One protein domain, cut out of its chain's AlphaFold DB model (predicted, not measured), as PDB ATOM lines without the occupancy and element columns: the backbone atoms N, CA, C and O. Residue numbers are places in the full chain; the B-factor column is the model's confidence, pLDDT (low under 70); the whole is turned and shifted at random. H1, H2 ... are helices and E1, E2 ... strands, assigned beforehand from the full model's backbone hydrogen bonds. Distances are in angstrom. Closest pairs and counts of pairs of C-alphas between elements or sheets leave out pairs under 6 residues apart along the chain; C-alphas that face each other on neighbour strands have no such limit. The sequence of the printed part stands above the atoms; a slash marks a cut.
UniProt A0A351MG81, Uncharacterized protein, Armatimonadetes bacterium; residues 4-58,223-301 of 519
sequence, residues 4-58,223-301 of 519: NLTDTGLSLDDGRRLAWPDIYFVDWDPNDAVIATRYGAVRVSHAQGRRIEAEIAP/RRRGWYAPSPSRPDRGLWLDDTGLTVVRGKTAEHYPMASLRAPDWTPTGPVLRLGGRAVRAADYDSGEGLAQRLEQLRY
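What this domain is: This is residues 4 to 58 and 223 to 301 of the 519 residues of an uncharacterized protein of Armatimonadetes bacterium (UniProt A0A351MG81). Two small sheets, E4 E5 E6 and E7 E8 E9 E10, lie face to face in the middle as a sandwich, their strands crossed at 38 degrees. At one end H1 packs on the face of E4 E5 E6 turned away from the sandwich, with the little sheet E1 E2 E3 beside it; toward the other end H2 packs along the E7 edge of the other sheet, between it and a last sheet, E11 E12 E13. The printed part has 134 residues, with two named helices and 13 named strands in the order E1 to E6, H1, E7 to E13, H2; each sheet is antiparallel with its strands in chain order, and the class is mixed, helices and strands. The whole is compact, with a radius of gyration of the C-alphas of 14.7 A, and spans 41 by 28 by 27 A.

How they stand to each other: Begin at E1, residues 4 to 6, E2, residues 9 to 12, and E3, residues 17 to 19; they are a meander, each strand the antiparallel neighbour of the one before. Look there for N 4 and O 11 at 2.8 A and N 10 and O 18 at 2.9 A, within hydrogen-bond range. The next meander is E4, residues 23 to 28, E5, residues 33 to 37, and E6, residues 40 to 44, with N 27 and O 34 at 2.8 A and N 35 and O 42 at 2.7 A. This sheet is only just strongly twisted, its C-alphas up to 4.3 A off the best plane. H1, residues 46 to 56, is on it at a height over the sheet of 8.3 A, over E4 and E5; its closest C-alphas to E5 are those of Gly 49 and Ala 33, 5.1 A apart. On the local plane H1 and E5 stand at 28 degrees, only just along the strands. H1 is also on the sheet E1 E2 E3, with the C-alphas of Leu 5 and Gln 48 the closest to E1, 6.1 A apart. Past the cut come E7, residues 227 to 230, E8, residues 237 to 241, E9, residues 245 to 250, and E10, residues 253 to 258, a meander with N 229 and O 239, N 240 and O 247, and N 248 and O 255 each at 2.8 A. It forms a sandwich, two sheets face to face, with E4 E5 E6; the closest C-alphas of E6 and E10 are those of Gly 40 and Thr 253, 4.2 A apart. The last meander is E11, residues 266 to 268, E12, residues 271 to 276, and E13, residues 279 to 282, with N 273 and O 266 and N 274 and O 281 each at 2.8 A. H2, residues 289 to 300, is on the sheet E7 E8 E9 E10 at a height of 8.4 A, over E7, and on E11 E12 E13 at a height of 10.0 A, over E11 and E12. Its closest C-alphas to E7 are those of Gly 289 and Ala 229, 5.5 A apart, and to E12 those of Glu 290 and Pro 272, 6.3 A apart. H1 and H2 are apart, and in both every O i to N i+4 pair is within hydrogen-bond range.

Where its parts are: Find C-alpha 4 at (-49.854, 7.014, -23.939), where E1 begins. E4 covers 14.7 A, and H1 runs 15.1 A to C-alpha 56 at (-34.730, 9.873, -21.410). E9 covers 16.3 A, E10 16.5 A and E12 15.9 A. H2 runs 16.4 A to C-alpha 300 at (-23.101, 30.959, -29.831).

The domain as a whole: Look at Asp 7 and Pro 269 for the two C-alphas farthest apart, 45.7 A. Residues 59 to 222 are not printed, and C-alphas 58 and 223 are 11.9 A apart across the cut. Of the links that are printed whole, none is long. The mean pLDDT of the printed part is 93.0, and no printed residue is under 70.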
ATOM      1  N   ASN A   4     -50.201   8.334 -24.429       95.06
ATOM      2  CA  ASN A   4     -49.854   7.014 -23.939       95.06
ATOM      3  C   ASN A   4     -48.462   6.624 -24.415       95.06
ATOM      4  O   ASN A   4     -48.078   6.884 -25.557       95.06
ATOM      5  N   LEU A   5     -47.717   5.993 -23.512       95.62
ATOM      6  CA  LEU A   5     -46.405   5.442 -23.815       95.62
ATOM      7  C   LEU A   5     -46.524   4.296 -24.825       95.62
ATOM      8  O   LEU A   5     -47.419   3.458 -24.721       95.62
ATOM      9  N   THR A   6     -45.589   4.265 -25.764       94.12
ATOM     10  CA  THR A   6     -45.393   3.223 -26.776       94.12
ATOM     11  C   THR A   6     -43.917   2.832 -26.800       94.12
ATOM     12  O   THR A   6     -43.084   3.572 -26.278       94.12
ATOM     13  N   ASP A   7     -43.569   1.729 -27.457       91.06
ATOM     14  CA  ASP A   7     -42.175   1.259 -27.524       91.06
ATOM     15  C   ASP A   7     -41.235   2.258 -28.227       91.06
ATOM     16  O   ASP A   7     -40.040   2.316 -27.950       91.06
ATOM     17  N   THR A   8     -41.776   3.094 -29.117       91.50
ATOM     18  CA  THR A   8     -41.007   4.070 -29.906       91.50
ATOM     19  C   THR A   8     -41.068   5.505 -29.365       91.50
ATOM     20  O   THR A   8     -40.528   6.413 -29.996       91.50
ATOM     21  N   GLY A   9     -41.764   5.737 -28.247       94.50
ATOM     22  CA  GLY A   9     -41.969   7.068 -27.665       94.50
ATOM     23  C   GLY A   9     -43.399   7.280 -27.170       94.50
ATOM     24  O   GLY A   9     -43.942   6.453 -26.440       94.50
ATOM     25  N   LEU A  10     -44.047   8.381 -27.559       96.12
ATOM     26  CA  LEU A  10     -45.363   8.776 -27.041       96.12
ATOM     27  C   LEU A  10     -46.401   8.926 -28.161       96.12
ATOM     28  O   LEU A  10     -46.181   9.651 -29.128       96.12
ATOM     29  N   SER A  11     -47.562   8.294 -28.012       96.06
ATOM     30  CA  SER A  11     -48.729   8.548 -28.864       96.06
ATOM     31  C   SER A  11     -49.647   9.556 -28.187       96.06
ATOM     32  O   SER A  11     -50.020   9.377 -27.029       96.06
ATOM     33  N   LEU A  12     -50.026  10.608 -28.900       95.38
ATOM     34  CA  LEU A  12     -50.952  11.634 -28.431       95.38
ATOM     35  C   LEU A  12     -52.396  11.234 -28.747       95.38
ATOM     36  O   LEU A  12     -52.647  10.510 -29.711       95.38
ATOM     37  N   ASP A  13     -53.351  11.744 -27.967       92.75
ATOM     38  CA  ASP A  13     -54.786  11.487 -28.184       92.75
ATOM     39  C   ASP A  13     -55.291  11.971 -29.559       92.75
ATOM     40  O   ASP A  13     -56.303  11.487 -30.053       92.75
ATOM     41  N   ASP A  14     -54.590  12.920 -30.186       90.94
ATOM     42  CA  ASP A  14     -54.905  13.431 -31.526       90.94
ATOM     43  C   ASP A  14     -54.277  12.609 -32.668       90.94
ATOM     44  O   ASP A  14     -54.288  13.029 -33.824       90.94
ATOM     45  N   GLY A  15     -53.720  11.436 -32.352       91.69
ATOM     46  CA  GLY A  15     -53.148  10.491 -33.313       91.69
ATOM     47  C   GLY A  15     -51.699  10.779 -33.705       91.69
ATOM     48  O   GLY A  15     -51.067   9.944 -34.357       91.69
ATOM     49  N   ARG A  16     -51.128  11.919 -33.296       94.31
ATOM     50  CA  ARG A  16     -49.711  12.214 -33.538       94.31
ATOM     51  C   ARG A  16     -48.817  11.309 -32.698       94.31
ATOM     52  O   ARG A  16     -49.117  11.005 -31.545       94.31
ATOM     53  N   ARG A  17     -47.674  10.926 -33.264       95.38
ATOM     54  CA  ARG A  17     -46.637  10.146 -32.582       95.38
ATOM     55  C   ARG A  17     -45.394  11.001 -32.388       95.38
ATOM     56  O   ARG A  17     -44.999  11.736 -33.289       95.38
ATOM     57  N   LEU A  18     -44.809  10.899 -31.207       95.44
ATOM     58  CA  LEU A  18     -43.577  11.557 -30.805       95.44
ATOM     59  C   LEU A  18     -42.513  10.489 -30.602       95.44
ATOM     60  O   LEU A  18     -42.712   9.572 -29.804       95.44
ATOM     61  N   ALA A  19     -41.398  10.621 -31.311       95.81
ATOM     62  CA  ALA A  19     -40.241   9.773 -31.077       95.81
ATOM     63  C   ALA A  19     -39.500  10.228 -29.810       95.81
ATOM     64  O   ALA A  19     -39.658  11.366 -29.361       95.81
ATOM     65  N   TRP A  20     -38.649   9.365 -29.254       94.81
ATOM     66  CA  TRP A  20     -37.832   9.693 -28.079       94.81
ATOM     67  C   TRP A  20     -37.084  11.036 -28.164       94.81
ATOM     68  O   TRP A  20     -37.128  11.766 -27.172       94.81
ATOM     69  N   PRO A  21     -36.473  11.436 -29.302       93.56
ATOM     70  CA  PRO A  21     -35.798  12.732 -29.421       93.56
ATOM     71  C   PRO A  21     -36.713  13.951 -29.245       93.56
ATOM     72  O   PRO A  21     -36.239  15.003 -28.829       93.56
ATOM     73  N   ASP A  22     -38.016  13.818 -29.510       95.19
ATOM     74  CA  ASP A  22     -38.992  14.903 -29.347       95.19
ATOM     75  C   ASP A  22     -39.523  15.023 -27.903       95.19
ATOM     76  O   ASP A  22     -40.368  15.883 -27.622       95.19
ATOM     77  N   ILE A  23     -39.056  14.159 -26.996       96.38
ATOM     78  CA  ILE A  23     -39.381  14.157 -25.569       96.38
ATOM     79  C   ILE A  23     -38.200  14.750 -24.801       96.38
ATOM     80  O   ILE A  23     -37.104  14.192 -24.796       96.38
ATOM     81  N   TYR A  24     -38.432  15.882 -24.143       95.00
ATOM     82  CA  TYR A  24     -37.381  16.709 -23.553       95.00
ATOM     83  C   TYR A  24     -37.179  16.450 -22.064       95.00
ATOM     84  O   TYR A  24     -36.049  16.452 -21.583       95.00
ATOM     85  N   PHE A  25     -38.271  16.279 -21.316       95.62
ATOM     86  CA  PHE A  25     -38.217  16.232 -19.857       95.62
ATOM     87  C   PHE A  25     -39.478  15.608 -19.244       95.62
ATOM     88  O   PHE A  25     -40.557  15.700 -19.835       95.62
ATOM     89  N   VAL A  26     -39.353  15.033 -18.043       96.62
ATOM     90  CA  VAL A  26     -40.473  14.548 -17.219       96.62
ATOM     91  C   VAL A  26     -40.579  15.390 -15.953       96.62
ATOM     92  O   VAL A  26     -39.677  15.400 -15.122       96.62
ATOM     93  N   ASP A  27     -41.696  16.088 -15.800       95.75
ATOM     94  CA  ASP A  27     -42.087  16.757 -14.562       95.75
ATOM     95  C   ASP A  27     -43.276  16.029 -13.922       95.75
ATOM     96  O   ASP A  27     -43.882  15.142 -14.527       95.75
ATOM     97  N   TRP A  28     -43.627  16.406 -12.699       95.50
ATOM     98  CA  TRP A  28     -44.578  15.660 -11.884       95.50
ATOM     99  C   TRP A  28     -45.652  16.580 -11.301       95.50
ATOM    100  O   TRP A  28     -45.374  17.675 -10.806       95.50
ATOM    101  N   ASP A  29     -46.894  16.113 -11.356       92.81
ATOM    102  CA  ASP A  29     -48.062  16.658 -10.661       92.81
ATOM    103  C   ASP A  29     -48.519  15.607  -9.620       92.81
ATOM    104  O   ASP A  29     -48.148  14.431  -9.724       92.81
ATOM    105  N   PRO A  30     -49.370  15.952  -8.634       90.56
ATOM    106  CA  PRO A  30     -49.848  14.984  -7.646       90.56
ATOM    107  C   PRO A  30     -50.569  13.765  -8.232       90.56
ATOM    108  O   PRO A  30     -50.615  12.725  -7.585       90.56
ATOM    109  N   ASN A  31     -51.146  13.893  -9.431       91.94
ATOM    110  CA  ASN A  31     -51.991  12.858 -10.033       91.94
ATOM    111  C   ASN A  31     -51.398  12.245 -11.310       91.94
ATOM    112  O   ASN A  31     -51.772  11.137 -11.691       91.94
ATOM    113  N   ASP A  32     -50.509  12.955 -12.003       95.50
ATOM    114  CA  ASP A  32     -49.968  12.556 -13.299       95.50
ATOM    115  C   ASP A  32     -48.517  13.022 -13.482       95.50
ATOM    116  O   ASP A  32     -47.988  13.818 -12.706       95.50
ATOM    117  N   ALA A  33     -47.858  12.482 -14.505       97.25
ATOM    118  CA  ALA A  33     -46.577  12.983 -14.980       97.25
ATOM    119  C   ALA A  33     -46.811  13.917 -16.170       97.25
ATOM    120  O   ALA A  33     -47.646  13.648 -17.041       97.25
ATOM    121  N   VAL A  34     -46.066  15.017 -16.217       97.50
ATOM    122  CA  VAL A  34     -46.141  16.047 -17.250       97.50
ATOM    123  C   VAL A  34     -44.877  15.990 -18.096       97.50
ATOM    124  O   VAL A  34     -43.791  16.365 -17.669       97.50
ATOM    125  N   ILE A  35     -45.029  15.521 -19.326       97.81
ATOM    126  CA  ILE A  35     -43.950  15.311 -20.280       97.81
ATOM    127  C   ILE A  35     -43.802  16.557 -21.147       97.81
ATOM    128  O   ILE A  35     -44.737  16.937 -21.856       97.81
ATOM    129  N   ALA A  36     -42.637  17.195 -21.107       97.50
ATOM    130  CA  ALA A  36     -42.298  18.293 -22.001       97.50
ATOM    131  C   ALA A  36     -41.857  17.739 -23.360       97.50
ATOM    132  O   ALA A  36     -40.988  16.871 -23.428       97.50
ATOM    133  N   THR A  37     -42.456  18.235 -24.441       96.94
ATOM    134  CA  THR A  37     -42.234  17.724 -25.801       96.94
ATOM    135  C   THR A  37     -42.157  18.848 -26.827       96.94
ATOM    136  O   THR A  37     -42.508  20.000 -26.539       96.94
ATOM    137  N   ARG A  38     -41.802  18.495 -28.065       95.19
ATOM    138  CA  ARG A  38     -41.789  19.405 -29.221       95.19
ATOM    139  C   ARG A  38     -43.124  20.087 -29.525       95.19
ATOM    140  O   ARG A  38     -43.123  21.157 -30.124       95.19
ATOM    141  N   TYR A  39     -44.256  19.505 -29.124       94.38
ATOM    142  CA  TYR A  39     -45.585  20.099 -29.337       94.38
ATOM    143  C   TYR A  39     -46.158  20.786 -28.092       94.38
ATOM    144  O   TYR A  39     -47.223  21.399 -28.168       94.38
ATOM    145  N   GLY A  40     -45.475  20.707 -26.950       96.12
ATOM    146  CA  GLY A  40     -45.948  21.214 -25.666       96.12
ATOM    147  C   GLY A  40     -45.913  20.149 -24.573       96.12
ATOM    148  O   GLY A  40     -45.210  19.148 -24.670       96.12
ATOM    149  N   ALA A  41     -46.689  20.364 -23.518       97.06
ATOM    150  CA  ALA A  41     -46.796  19.481 -22.370       97.06
ATOM    151  C   ALA A  41     -47.917  18.438 -22.535       97.06
ATOM    152  O   ALA A  41     -49.088  18.753 -22.826       97.06
ATOM    153  N   VAL A  42     -47.562  17.182 -22.281       97.19
ATOM    154  CA  VAL A  42     -48.440  16.015 -22.379       97.19
ATOM    155  C   VAL A  42     -48.537  15.344 -21.015       97.19
ATOM    156  O   VAL A  42     -47.531  15.102 -20.369       97.19
ATOM    157  N   ARG A  43     -49.754  15.056 -20.563       97.31
ATOM    158  CA  ARG A  43     -50.023  14.371 -19.300       97.31
ATOM    159  C   ARG A  43     -50.138  12.872 -19.545       97.31
ATOM    160  O   ARG A  43     -50.874  12.458 -20.441       97.31
ATOM    161  N   VAL A  44     -49.437  12.089 -18.738       97.44
ATOM    162  CA  VAL A  44     -49.444  10.620 -18.753       97.44
ATOM    163  C   VAL A  44     -49.577  10.097 -17.325       97.44
ATOM    164  O   VAL A  44     -49.366  10.837 -16.365       97.44
ATOM    165  N   SER A  45     -49.916   8.823 -17.147       97.12
ATOM    166  CA  SER A  45     -49.936   8.241 -15.797       97.12
ATOM    167  C   SER A  45     -48.552   8.289 -15.134       97.12
ATOM    168  O   SER A  45     -47.528   8.219 -15.812       97.12
ATOM    169  N   HIS A  46     -48.506   8.323 -13.799       95.62
ATOM    170  CA  HIS A  46     -47.249   8.259 -13.032       95.62
ATOM    171  C   HIS A  46     -46.357   7.076 -13.439       95.62
ATOM    172  O   HIS A  46     -45.150   7.223 -13.620       95.62
ATOM    173  N   ALA A  47     -46.957   5.900 -13.643       96.06
ATOM    174  CA  ALA A  47     -46.233   4.700 -14.055       96.06
ATOM    175  C   ALA A  47     -45.585   4.851 -15.442       96.06
ATOM    176  O   ALA A  47     -44.439   4.446 -15.629       96.06
ATOM    177  N   GLN A  48     -46.291   5.460 -16.403       97.38
ATOM    178  CA  GLN A  48     -45.727   5.779 -17.718       97.38
ATOM    179  C   GLN A  48     -44.641   6.854 -17.609       97.38
ATOM    180  O   GLN A  48     -43.596   6.705 -18.231       97.38
ATOM    181  N   GLY A  49     -44.850   7.883 -16.783       96.94
ATOM    182  CA  GLY A  49     -43.858   8.925 -16.511       96.94
ATOM    183  C   GLY A  49     -42.527   8.354 -16.031       96.94
ATOM    184  O   GLY A  49     -41.488   8.734 -16.557       96.94
ATOM    185  N   ARG A  50     -42.550   7.368 -15.121       96.12
ATOM    186  CA  ARG A  50     -41.319   6.723 -14.620       96.12
ATOM    187  C   ARG A  50     -40.586   5.944 -15.704       96.12
ATOM    188  O   ARG A  50     -39.365   5.972 -15.754       96.12
ATOM    189  N   ARG A  51     -41.326   5.271 -16.588       96.75
ATOM    190  CA  ARG A  51     -40.733   4.575 -17.739       96.75
ATOM    191  C   ARG A  51     -40.115   5.560 -18.732       96.75
ATOM    192  O   ARG A  51     -39.026   5.308 -19.224       96.75
ATOM    193  N   ILE A  52     -40.781   6.688 -18.986       97.06
ATOM    194  CA  ILE A  52     -40.246   7.754 -19.843       97.06
ATOM    195  C   ILE A  52     -38.996   8.374 -19.210       97.06
ATOM    196  O   ILE A  52     -38.017   8.572 -19.916       97.06
ATOM    197  N   GLU A  53     -39.000   8.654 -17.901       96.38
ATOM    198  CA  GLU A  53     -37.830   9.177 -17.179       96.38
ATOM    199  C   GLU A  53     -36.644   8.211 -17.274       96.38
ATOM    200  O   GLU A  53     -35.548   8.641 -17.612       96.38
ATOM    201  N   ALA A  54     -36.872   6.910 -17.071       95.31
ATOM    202  CA  ALA A  54     -35.829   5.893 -17.202       95.31
ATOM    203  C   ALA A  54     -35.212   5.847 -18.611       95.31
ATOM    204  O   ALA A  54     -34.011   5.623 -18.740       95.31
ATOM    205  N   GLU A  55     -36.013   6.098 -19.650       95.38
ATOM    206  CA  GLU A  55     -35.542   6.132 -21.036       95.38
ATOM    207  C   GLU A  55     -34.771   7.420 -21.358       95.38
ATOM    208  O   GLU A  55     -33.688   7.385 -21.938       95.38
ATOM    209  N   ILE A  56     -35.319   8.589 -21.001       94.38
ATOM    210  CA  ILE A  56     -34.730   9.873 -21.410       94.38
ATOM    211  C   ILE A  56     -33.646  10.384 -20.462       94.38
ATOM    212  O   ILE A  56     -32.844  11.226 -20.868       94.38
ATOM    213  N   ALA A  57     -33.646   9.905 -19.220       93.62
ATOM    214  CA  ALA A  57     -32.773  10.335 -18.140       93.62
ATOM    215  C   ALA A  57     -32.324   9.136 -17.273       93.62
ATOM    216  O   ALA A  57     -32.563   9.118 -16.064       93.62
ATOM    217  N   PRO A  58     -31.629   8.133 -17.851       93.25
ATOM    218  CA  PRO A  58     -31.231   6.913 -17.134       93.25
ATOM    219  C   PRO A  58     -30.316   7.176 -15.926       93.25
ATOM    220  O   PRO A  58     -30.273   6.382 -14.986       93.25
ATOM    221  N   ARG A 223     -25.956  15.625 -21.071       82.38
ATOM    222  CA  ARG A 223     -26.441  16.840 -21.737       82.38
ATOM    223  C   ARG A 223     -26.301  16.800 -23.257       82.38
ATOM    224  O   ARG A 223     -26.571  17.812 -23.899       82.38
ATOM    225  N   ARG A 224     -25.904  15.670 -23.858       83.00
ATOM    226  CA  ARG A 224     -25.776  15.538 -25.324       83.00
ATOM    227  C   ARG A 224     -27.086  15.789 -26.061       83.00
ATOM    228  O   ARG A 224     -27.066  16.285 -27.178       83.00
ATOM    229  N   ARG A 225     -28.221  15.454 -25.442       84.81
ATOM    230  CA  ARG A 225     -29.549  15.660 -26.038       84.81
ATOM    231  C   ARG A 225     -29.997  17.115 -25.992       84.81
ATOM    232  O   ARG A 225     -30.717  17.545 -26.883       84.81
ATOM    233  N   GLY A 226     -29.593  17.842 -24.957       90.38
ATOM    234  CA  GLY A 226     -30.016  19.208 -24.695       90.38
ATOM    235  C   GLY A 226     -30.137  19.495 -23.203       90.38
ATOM    236  O   GLY A 226     -29.810  18.671 -22.346       90.38
ATOM    237  N   TRP A 227     -30.600  20.699 -22.895       92.12
ATOM    238  CA  TRP A 227     -30.757  21.222 -21.549       92.12
ATOM    239  C   TRP A 227     -32.196  21.657 -21.321       92.12
ATOM    240  O   TRP A 227     -32.691  22.541 -22.020       92.12
ATOM    241  N   TYR A 228     -32.856  21.091 -20.309       94.00
ATOM    242  CA  TYR A 228     -34.189  21.526 -19.902       94.00
ATOM    243  C   TYR A 228     -34.146  22.361 -18.622       94.00
ATOM    244  O   TYR A 228     -33.578  21.938 -17.617       94.00
ATOM    245  N   ALA A 229     -34.789  23.524 -18.651       95.06
ATOM    246  CA  ALA A 229     -35.024  24.389 -17.503       95.06
ATOM    247  C   ALA A 229     -36.539  24.462 -17.216       95.06
ATOM    248  O   ALA A 229     -37.252  25.216 -17.893       95.06
ATOM    249  N   PRO A 230     -37.077  23.668 -16.267       95.25
ATOM    250  CA  PRO A 230     -38.496  23.704 -15.915       95.25
ATOM    251  C   PRO A 230     -38.860  25.025 -15.233       95.25
ATOM    252  O   PRO A 230     -38.040  25.650 -14.577       95.25
ATOM    253  N   SER A 231     -40.107  25.482 -15.346       93.50
ATOM    254  CA  SER A 231     -40.586  26.570 -14.480       93.50
ATOM    255  C   SER A 231     -40.632  26.073 -13.028       93.50
ATOM    256  O   SER A 231     -40.987  24.919 -12.857       93.50
ATOM    257  N   PRO A 232     -40.402  26.884 -11.981       89.00
ATOM    258  CA  PRO A 232     -40.527  26.460 -10.577       89.00
ATOM    259  C   PRO A 232     -41.971  26.340 -10.084       89.00
ATOM    260  O   PRO A 232     -42.272  25.531  -9.211       89.00
ATOM    261  N   SER A 233     -42.913  27.050 -10.715       87.12
ATOM    262  CA  SER A 233     -44.322  27.077 -10.280       87.12
ATOM    263  C   SER A 233     -45.296  26.273 -11.146       87.12
ATOM    264  O   SER A 233     -46.394  25.971 -10.685       87.12
ATOM    265  N   ARG A 234     -44.944  25.938 -12.396       91.69
ATOM    266  CA  ARG A 234     -45.828  25.195 -13.309       91.69
ATOM    267  C   ARG A 234     -45.118  24.021 -14.006       91.69
ATOM    268  O   ARG A 234     -44.166  24.282 -14.738       91.69
ATOM    269  N   PRO A 235     -45.594  22.767 -13.853       93.19
ATOM    270  CA  PRO A 235     -44.972  21.584 -14.468       93.19
ATOM    271  C   PRO A 235     -45.139  21.526 -15.991       93.19
ATOM    272  O   PRO A 235     -44.392  20.847 -16.683       93.19
ATOM    273  N   ASP A 236     -46.092  22.274 -16.546       94.75
ATOM    274  CA  ASP A 236     -46.373  22.331 -17.980       94.75
ATOM    275  C   ASP A 236     -45.599  23.443 -18.712       94.75
ATOM    276  O   ASP A 236     -45.950  23.818 -19.835       94.75
ATOM    277  N   ARG A 237     -44.569  24.017 -18.078       95.75
ATOM    278  CA  ARG A 237     -43.756  25.102 -18.640       95.75
ATOM    279  C   ARG A 237     -42.271  24.849 -18.447       95.75
ATOM    280  O   ARG A 237     -41.840  24.448 -17.372       95.75
ATOM    281  N   GLY A 238     -41.490  25.209 -19.455       96.94
ATOM    282  CA  GLY A 238     -40.035  25.144 -19.388       96.94
ATOM    283  C   GLY A 238     -39.364  25.649 -20.655       96.94
ATOM    284  O   GLY A 238     -40.030  26.049 -21.616       96.94
ATOM    285  N   LEU A 239     -38.039  25.640 -20.629       97.50
ATOM    286  CA  LEU A 239     -37.170  26.001 -21.742       97.50
ATOM    287  C   LEU A 239     -36.295  24.796 -22.079       97.50
ATOM    288  O   LEU A 239     -35.643  24.254 -21.195       97.50
ATOM    289  N   TRP A 240     -36.277  24.386 -23.340       96.56
ATOM    290  CA  TRP A 240     -35.405  23.334 -23.852       96.56
ATOM    291  C   TRP A 240     -34.386  23.942 -24.806       96.56
ATOM    292  O   TRP A 240     -34.785  24.630 -25.741       96.56
ATOM    293  N   LEU A 241     -33.100  23.697 -24.589       95.62
ATOM    294  CA  LEU A 241     -32.018  24.176 -25.442       95.62
ATOM    295  C   LEU A 241     -31.204  22.996 -25.972       95.62
ATOM    296  O   LEU A 241     -30.649  22.235 -25.186       95.62
ATOM    297  N   ASP A 242     -31.069  22.899 -27.286       92.94
ATOM    298  CA  ASP A 242     -30.202  21.936 -27.963       92.94
ATOM    299  C   ASP A 242     -29.419  22.613 -29.103       92.94
ATOM    300  O   ASP A 242     -29.409  23.843 -29.234       92.94
ATOM    301  N   ASP A 243     -28.743  21.816 -29.930       90.75
ATOM    302  CA  ASP A 243     -27.943  22.312 -31.054       90.75
ATOM    303  C   ASP A 243     -28.797  22.945 -32.170       90.75
ATOM    304  O   ASP A 243     -28.294  23.731 -32.977       90.75
ATOM    305  N   THR A 244     -30.096  22.631 -32.227       92.62
ATOM    306  CA  THR A 244     -31.024  23.180 -33.224       92.62
ATOM    307  C   THR A 244     -31.554  24.549 -32.808       92.62
ATOM    308  O   THR A 244     -31.765  25.425 -33.655       92.62
ATOM    309  N   GLY A 245     -31.719  24.780 -31.504       94.50
ATOM    310  CA  GLY A 245     -32.198  26.048 -30.976       94.50
ATOM    311  C   GLY A 245     -32.838  25.936 -29.599       94.50
ATOM    312  O   GLY A 245     -32.570  25.027 -28.820       94.50
ATOM    313  N   LEU A 246     -33.699  26.906 -29.301       96.69
ATOM    314  CA  LEU A 246     -34.421  27.012 -28.039       96.69
ATOM    315  C   LEU A 246     -35.909  26.749 -28.273       96.69
ATOM    316  O   LEU A 246     -36.563  27.486 -29.007       96.69
ATOM    317  N   THR A 247     -36.468  25.757 -27.596       97.25
ATOM    318  CA  THR A 247     -37.904  25.481 -27.581       97.25
ATOM    319  C   THR A 247     -38.519  25.956 -26.267       97.25
ATOM    320  O   THR A 247     -38.122  25.543 -25.178       97.25
ATOM    321  N   VAL A 248     -39.524  26.826 -26.355       97.19
ATOM    322  CA  VAL A 248     -40.272  27.347 -25.205       97.19
ATOM    323  C   VAL A 248     -41.568  26.558 -25.056       97.19
ATOM    324  O   VAL A 248     -42.479  26.700 -25.870       97.19
ATOM    325  N   VAL A 249     -41.678  25.761 -23.995       96.94
ATOM    326  CA  VAL A 249     -42.869  24.954 -23.693       96.94
ATOM    327  C   VAL A 249     -43.837  25.770 -22.832       96.94
ATOM    328  O   VAL A 249     -43.472  26.288 -21.772       96.94
ATOM    329  N   ARG A 250     -45.087  25.910 -23.291       94.75
ATOM    330  CA  ARG A 250     -46.160  26.662 -22.621       94.75
ATOM    331  C   ARG A 250     -47.470  25.885 -22.648       94.75
ATOM    332  O   ARG A 250     -48.281  26.030 -23.568       94.75
ATOM    333  N   GLY A 251     -47.712  25.095 -21.609       94.38
ATOM    334  CA  GLY A 251     -48.919  24.286 -21.510       94.38
ATOM    335  C   GLY A 251     -49.037  23.370 -22.718       94.38
ATOM    336  O   GLY A 251     -48.127  22.613 -23.011       94.38
ATOM    337  N   LYS A 252     -50.128  23.465 -23.478       93.62
ATOM    338  CA  LYS A 252     -50.380  22.603 -24.649       93.62
ATOM    339  C   LYS A 252     -49.639  23.017 -25.931       93.62
ATOM    340  O   LYS A 252     -49.952  22.477 -26.984       93.62
ATOM    341  N   THR A 253     -48.740  23.996 -25.863       95.12
ATOM    342  CA  THR A 253     -48.032  24.533 -27.034       95.12
ATOM    343  C   THR A 253     -46.535  24.583 -26.783       95.12
ATOM    344  O   THR A 253     -46.103  24.718 -25.635       95.12
ATOM    345  N   ALA A 254     -45.752  24.507 -27.851       96.00
ATOM    346  CA  ALA A 254     -44.324  24.766 -27.829       96.00
ATOM    347  C   ALA A 254     -43.941  25.614 -29.041       96.00
ATOM    348  O   ALA A 254     -44.493  25.448 -30.128       96.00
ATOM    349  N   GLU A 255     -43.018  26.543 -28.833       96.69
ATOM    350  CA  GLU A 255     -42.523  27.449 -29.865       96.69
ATOM    351  C   GLU A 255     -41.013  27.269 -29.994       96.69
ATOM    352  O   GLU A 255     -40.291  27.414 -29.008       96.69
ATOM    353  N   HIS A 256     -40.551  26.919 -31.194       96.38
ATOM    354  CA  HIS A 256     -39.139  26.679 -31.467       96.38
ATOM    355  C   HIS A 256     -38.491  27.904 -32.114       96.38
ATOM    356  O   HIS A 256     -38.979  28.425 -33.117       96.38
ATOM    357  N   TYR A 257     -37.361  28.319 -31.555       96.00
ATOM    358  CA  TYR A 257     -36.536  29.419 -32.024       96.00
ATOM    359  C   TYR A 257     -35.192  28.856 -32.503       96.00
ATOM    360  O   TYR A 257     -34.370  28.469 -31.665       96.00
ATOM    361  N   PRO A 258     -34.940  28.818 -33.824       94.44
ATOM    362  CA  PRO A 258     -33.699  28.278 -34.371       94.44
ATOM    363  C   PRO A 258     -32.473  29.028 -33.851       94.44
ATOM    364  O   PRO A 258     -32.521  30.252 -33.696       94.44
ATOM    365  N   MET A 259     -31.343  28.336 -33.684       92.12
ATOM    366  CA  MET A 259     -30.097  28.909 -33.148       92.12
ATOM    367  C   MET A 259     -29.635  30.185 -33.882       92.12
ATOM    368  O   MET A 259     -29.115  31.123 -33.272       92.12
ATOM    369  N   ALA A 260     -29.877  30.262 -35.195       90.25
ATOM    370  CA  ALA A 260     -29.561  31.432 -36.017       90.25
ATOM    371  C   ALA A 260     -30.359  32.692 -35.621       90.25
ATOM    372  O   ALA A 260     -29.849  33.805 -35.731       90.25
ATOM    373  N   SER A 261     -31.591  32.518 -35.133       90.94
ATOM    374  CA  SER A 261     -32.478  33.608 -34.704       90.94
ATOM    375  C   SER A 261     -32.197  34.098 -33.280       90.94
ATOM    376  O   SER A 261     -32.599  35.204 -32.912       90.94
ATOM    377  N   LEU A 262     -31.502  33.287 -32.477       91.38
ATOM    378  CA  LEU A 262     -31.204  33.592 -31.085       91.38
ATOM    379  C   LEU A 262     -30.058  34.600 -30.977       91.38
ATOM    380  O   LEU A 262     -29.042  34.509 -31.668       91.38
ATOM    381  N   ARG A 263     -30.213  35.565 -30.072       89.38
ATOM    382  CA  ARG A 263     -29.140  36.477 -29.658       89.38
ATOM    383  C   ARG A 263     -28.485  35.955 -28.381       89.38
ATOM    384  O   ARG A 263     -29.057  35.110 -27.695       89.38
ATOM    385  N   ALA A 264     -27.298  36.473 -28.067       87.44
ATOM    386  CA  ALA A 264     -26.697  36.236 -26.760       87.44
ATOM    387  C   ALA A 264     -27.655  36.719 -25.646       87.44
ATOM    388  O   ALA A 264     -28.364  37.708 -25.865       87.44
ATOM    389  N   PRO A 265     -27.707  36.035 -24.490       92.44
ATOM    390  CA  PRO A 265     -28.494  36.492 -23.352       92.44
ATOM    391  C   PRO A 265     -28.054  37.883 -22.879       92.44
ATOM    392  O   PRO A 265     -26.859  38.148 -22.745       92.44
ATOM    393  N   ASP A 266     -29.020  38.742 -22.558       92.12
ATOM    394  CA  ASP A 266     -28.753  39.988 -21.842       92.12
ATOM    395  C   ASP A 266     -28.653  39.659 -20.345       92.12
ATOM    396  O   ASP A 266     -29.652  39.319 -19.705       92.12
ATOM    397  N   TRP A 267     -27.455  39.732 -19.770       92.31
ATOM    398  CA  TRP A 267     -27.245  39.482 -18.343       92.31
ATOM    399  C   TRP A 267     -27.567  40.736 -17.525       92.31
ATOM    400  O   TRP A 267     -26.902  41.761 -17.661       92.31
ATOM    401  N   THR A 268     -28.599  40.659 -16.680       90.69
ATOM    402  CA  THR A 268     -29.082  41.776 -15.845       90.69
ATOM    403  C   THR A 268     -28.874  41.479 -14.356       90.69
ATOM    404  O   THR A 268     -28.673  40.316 -13.999       90.69
ATOM    405  N   PRO A 269     -29.022  42.464 -13.445       85.00
ATOM    406  CA  PRO A 269     -28.985  42.211 -12.001       85.00
ATOM    407  C   PRO A 269     -30.001  41.179 -11.504       85.00
ATOM    408  O   PRO A 269     -29.800  40.573 -10.455       85.00
ATOM    409  N   THR A 270     -31.092  40.981 -12.249       84.06
ATOM    410  CA  THR A 270     -32.153  40.012 -11.932       84.06
ATOM    411  C   THR A 270     -31.985  38.666 -12.640       84.06
ATOM    412  O   THR A 270     -32.867  37.818 -12.544       84.06
ATOM    413  N   GLY A 271     -30.875  38.479 -13.358       89.31
ATOM    414  CA  GLY A 271     -30.558  37.272 -14.114       89.31
ATOM    415  C   GLY A 271     -30.615  37.457 -15.637       89.31
ATOM    416  O   GLY A 271     -30.867  38.564 -16.131       89.31
ATOM    417  N   PRO A 272     -30.349  36.386 -16.402       94.12
ATOM    418  CA  PRO A 272     -30.280  36.439 -17.856       94.12
ATOM    419  C   PRO A 272     -31.660  36.588 -18.502       94.12
ATOM    420  O   PRO A 272     -32.636  35.931 -18.124       94.12
ATOM    421  N   VAL A 273     -31.722  37.431 -19.529       94.88
ATOM    422  CA  VAL A 273     -32.911  37.698 -20.338       94.88
ATOM    423  C   VAL A 273     -32.666  37.234 -21.770       94.88
ATOM    424  O   VAL A 273     -31.753  37.693 -22.453       94.88
ATOM    425  N   LEU A 274     -33.517  36.329 -22.240       94.62
ATOM    426  CA  LEU A 274     -33.518  35.807 -23.600       94.62
ATOM    427  C   LEU A 274     -34.492  36.628 -24.451       94.62
ATOM    428  O   LEU A 274     -35.679  36.722 -24.125       94.62
ATOM    429  N   ARG A 275     -34.015  37.222 -25.549       92.81
ATOM    430  CA  ARG A 275     -34.867  37.943 -26.508       92.81
ATOM    431  C   ARG A 275     -35.298  37.014 -27.637       92.81
ATOM    432  O   ARG A 275     -34.490  36.669 -28.494       92.81
ATOM    433  N   LEU A 276     -36.574  36.640 -27.643       91.81
ATOM    434  CA  LEU A 276     -37.167  35.644 -28.534       91.81
ATOM    435  C   LEU A 276     -38.298  36.286 -29.341       91.81
ATOM    436  O   LEU A 276     -39.315  36.672 -28.769       91.81
ATOM    437  N   GLY A 277     -38.118  36.464 -30.654       83.94
ATOM    438  CA  GLY A 277     -39.170  37.009 -31.529       83.94
ATOM    439  C   GLY A 277     -39.754  38.353 -31.058       83.94
ATOM    440  O   GLY A 277     -40.959  38.567 -31.133       83.94
ATOM    441  N   GLY A 278     -38.922  39.233 -30.483       85.38
ATOM    442  CA  GLY A 278     -39.351  40.523 -29.922       85.38
ATOM    443  C   GLY A 278     -39.889  40.474 -28.483       85.38
ATOM    444  O   GLY A 278     -40.167  41.522 -27.906       85.38
ATOM    445  N   ARG A 279     -39.994  39.292 -27.866       90.62
ATOM    446  CA  ARG A 279     -40.386  39.113 -26.460       90.62
ATOM    447  C   ARG A 279     -39.169  38.858 -25.577       90.62
ATOM    448  O   ARG A 279     -38.239  38.167 -25.977       90.62
ATOM    449  N   ALA A 280     -39.197  39.384 -24.357       91.88
ATOM    450  CA  ALA A 280     -38.191  39.103 -23.338       91.88
ATOM    451  C   ALA A 280     -38.662  37.952 -22.439       91.88
ATOM    452  O   ALA A 280     -39.741  38.021 -21.849       91.88
ATOM    453  N   VAL A 281     -37.853  36.901 -22.326       93.25
ATOM    454  CA  VAL A 281     -38.060  35.782 -21.400       93.25
ATOM    455  C   VAL A 281     -36.928  35.799 -20.384       93.25
ATOM    456  O   VAL A 281     -35.767  35.638 -20.745       93.25
ATOM    457  N   ARG A 282     -37.252  35.996 -19.105       92.75
ATOM    458  CA  ARG A 282     -36.258  35.897 -18.032       92.75
ATOM    459  C   ARG A 282     -35.943  34.429 -17.789       92.75
ATOM    460  O   ARG A 282     -36.786  33.695 -17.284       92.75
ATOM    461  N   ALA A 283     -34.735  34.005 -18.139       93.31
ATOM    462  CA  ALA A 283     -34.279  32.644 -17.880       93.31
ATOM    463  C   ALA A 283     -34.201  32.382 -16.368       93.31
ATOM    464  O   ALA A 283     -34.553  31.298 -15.923       93.31
ATOM    465  N   ALA A 284     -33.882  33.403 -15.564       88.94
ATOM    466  CA  ALA A 284     -33.946  33.319 -14.107       88.94
ATOM    467  C   ALA A 284     -35.348  33.010 -13.549       88.94
ATOM    468  O   ALA A 284     -35.441  32.656 -12.385       88.94
ATOM    469  N   ASP A 285     -36.430  33.054 -14.332       90.00
ATOM    470  CA  ASP A 285     -37.748  32.584 -13.877       90.00
ATOM    471  C   ASP A 285     -37.906  31.042 -14.012       90.00
ATOM    472  O   ASP A 285     -38.970  30.509 -13.699       90.00
ATOM    473  N   TYR A 286     -36.871  30.317 -14.476       92.56
ATOM    474  CA  TYR A 286     -36.841  28.862 -14.721       92.56
ATOM    475  C   TYR A 286     -35.684  28.177 -13.991       92.56
ATOM    476  O   TYR A 286     -34.632  28.784 -13.764       92.56
ATOM    477  N   ASP A 287     -35.885  26.950 -13.523       88.44
ATOM    478  CA  ASP A 287     -34.916  26.177 -12.739       88.44
ATOM    479  C   ASP A 287     -33.720  25.839 -13.620       88.44
ATOM    480  O   ASP A 287     -33.894  25.386 -14.746       88.44
ATOM    481  N   SER A 288     -32.499  26.087 -13.139       86.94
ATOM    482  CA  SER A 288     -31.279  26.014 -13.964       86.94
ATOM    483  C   SER A 288     -31.278  26.949 -15.188       86.94
ATOM    484  O   SER A 288     -30.528  26.728 -16.139       86.94
ATOM    485  N   GLY A 289     -32.109  27.997 -15.197       90.75
ATOM    486  CA  GLY A 289     -32.194  28.928 -16.320       90.75
ATOM    487  C   GLY A 289     -30.923  29.753 -16.541       90.75
ATOM    488  O   GLY A 289     -30.606  30.071 -17.685       90.75
ATOM    489  N   GLU A 290     -30.158  30.048 -15.484       91.19
ATOM    490  CA  GLU A 290     -28.837  30.684 -15.617       91.19
ATOM    491  C   GLU A 290     -27.842  29.759 -16.336       91.19
ATOM    492  O   GLU A 290     -27.219  30.176 -17.314       91.19
ATOM    493  N   GLY A 291     -27.795  28.475 -15.962       89.38
ATOM    494  CA  GLY A 291     -27.014  27.455 -16.670       89.38
ATOM    495  C   GLY A 291     -27.444  27.269 -18.131       89.38
ATOM    496  O   GLY A 291     -26.596  27.135 -19.013       89.38
ATOM    497  N   LEU A 292     -28.748  27.345 -18.425       92.81
ATOM    498  CA  LEU A 292     -29.254  27.323 -19.803       92.81
ATOM    499  C   LEU A 292     -28.784  28.546 -20.601       92.81
ATOM    500  O   LEU A 292     -28.370  28.402 -21.749       92.81
ATOM    501  N   ALA A 293     -28.822  29.746 -20.013       93.69
ATOM    502  CA  ALA A 293     -28.327  30.960 -20.662       93.69
ATOM    503  C   ALA A 293     -26.817  30.872 -20.935       93.69
ATOM    504  O   ALA A 293     -26.379  31.191 -22.041       93.69
ATOM    505  N   GLN A 294     -26.044  30.361 -19.974       90.69
ATOM    506  CA  GLN A 294     -24.615  30.104 -20.141       90.69
ATOM    507  C   GLN A 294     -24.350  29.087 -21.259       90.69
ATOM    508  O   GLN A 294     -23.467  29.290 -22.091       90.69
ATOM    509  N   ARG A 295     -25.150  28.020 -21.346       89.44
ATOM    510  CA  ARG A 295     -25.047  27.035 -22.429       89.44
ATOM    511  C   ARG A 295     -25.391  27.631 -23.793       89.44
ATOM    512  O   ARG A 295     -24.688  27.356 -24.762       89.44
ATOM    513  N   LEU A 296     -26.436  28.457 -23.884       91.50
ATOM    514  CA  LEU A 296     -26.789  29.162 -25.123       91.50
ATOM    515  C   LEU A 296     -25.634  30.053 -25.575       91.50
ATOM    516  O   LEU A 296     -25.315  30.117 -26.759       91.50
ATOM    517  N   GLU A 297     -24.995  30.724 -24.625       88.94
ATOM    518  CA  GLU A 297     -23.835  31.544 -24.904       88.94
ATOM    519  C   GLU A 297     -22.650  30.720 -25.420       88.94
ATOM    520  O   GLU A 297     -22.081  31.085 -26.442       88.94
ATOM    521  N   GLN A 298     -22.332  29.583 -24.795       85.19
ATOM    522  CA  GLN A 298     -21.290  28.663 -25.268       85.19
ATOM    523  C   GLN A 298     -21.548  28.166 -26.696       85.19
ATOM    524  O   GLN A 298     -20.628  28.133 -27.505       85.19
ATOM    525  N   LEU A 299     -22.796  27.813 -27.027       85.50
ATOM    526  CA  LEU A 299     -23.178  27.372 -28.376       85.50
ATOM    527  C   LEU A 299     -23.066  28.497 -29.420       85.50
ATOM    528  O   LEU A 299     -22.905  28.232 -30.612       85.50
ATOM    529  N   ARG A 300     -23.172  29.758 -28.984       81.69
ATOM    530  CA  ARG A 300     -23.101  30.959 -29.831       81.69
ATOM    531  C   ARG A 300     -21.702  31.555 -29.928       81.69
ATOM    532  O   ARG A 300     -21.428  32.255 -30.906       81.69
ATOM    533  N   TYR A 301     -20.860  31.354 -28.918       74.62
ATOM    534  CA  TYR A 301     -19.484  31.830 -28.921       74.62
ATOM    535  C   TYR A 301     -18.759  31.187 -30.107       74.62
ATOM    536  O   TYR A 301     -18.990  30.015 -30.406       74.62
TER     537      TYR A 301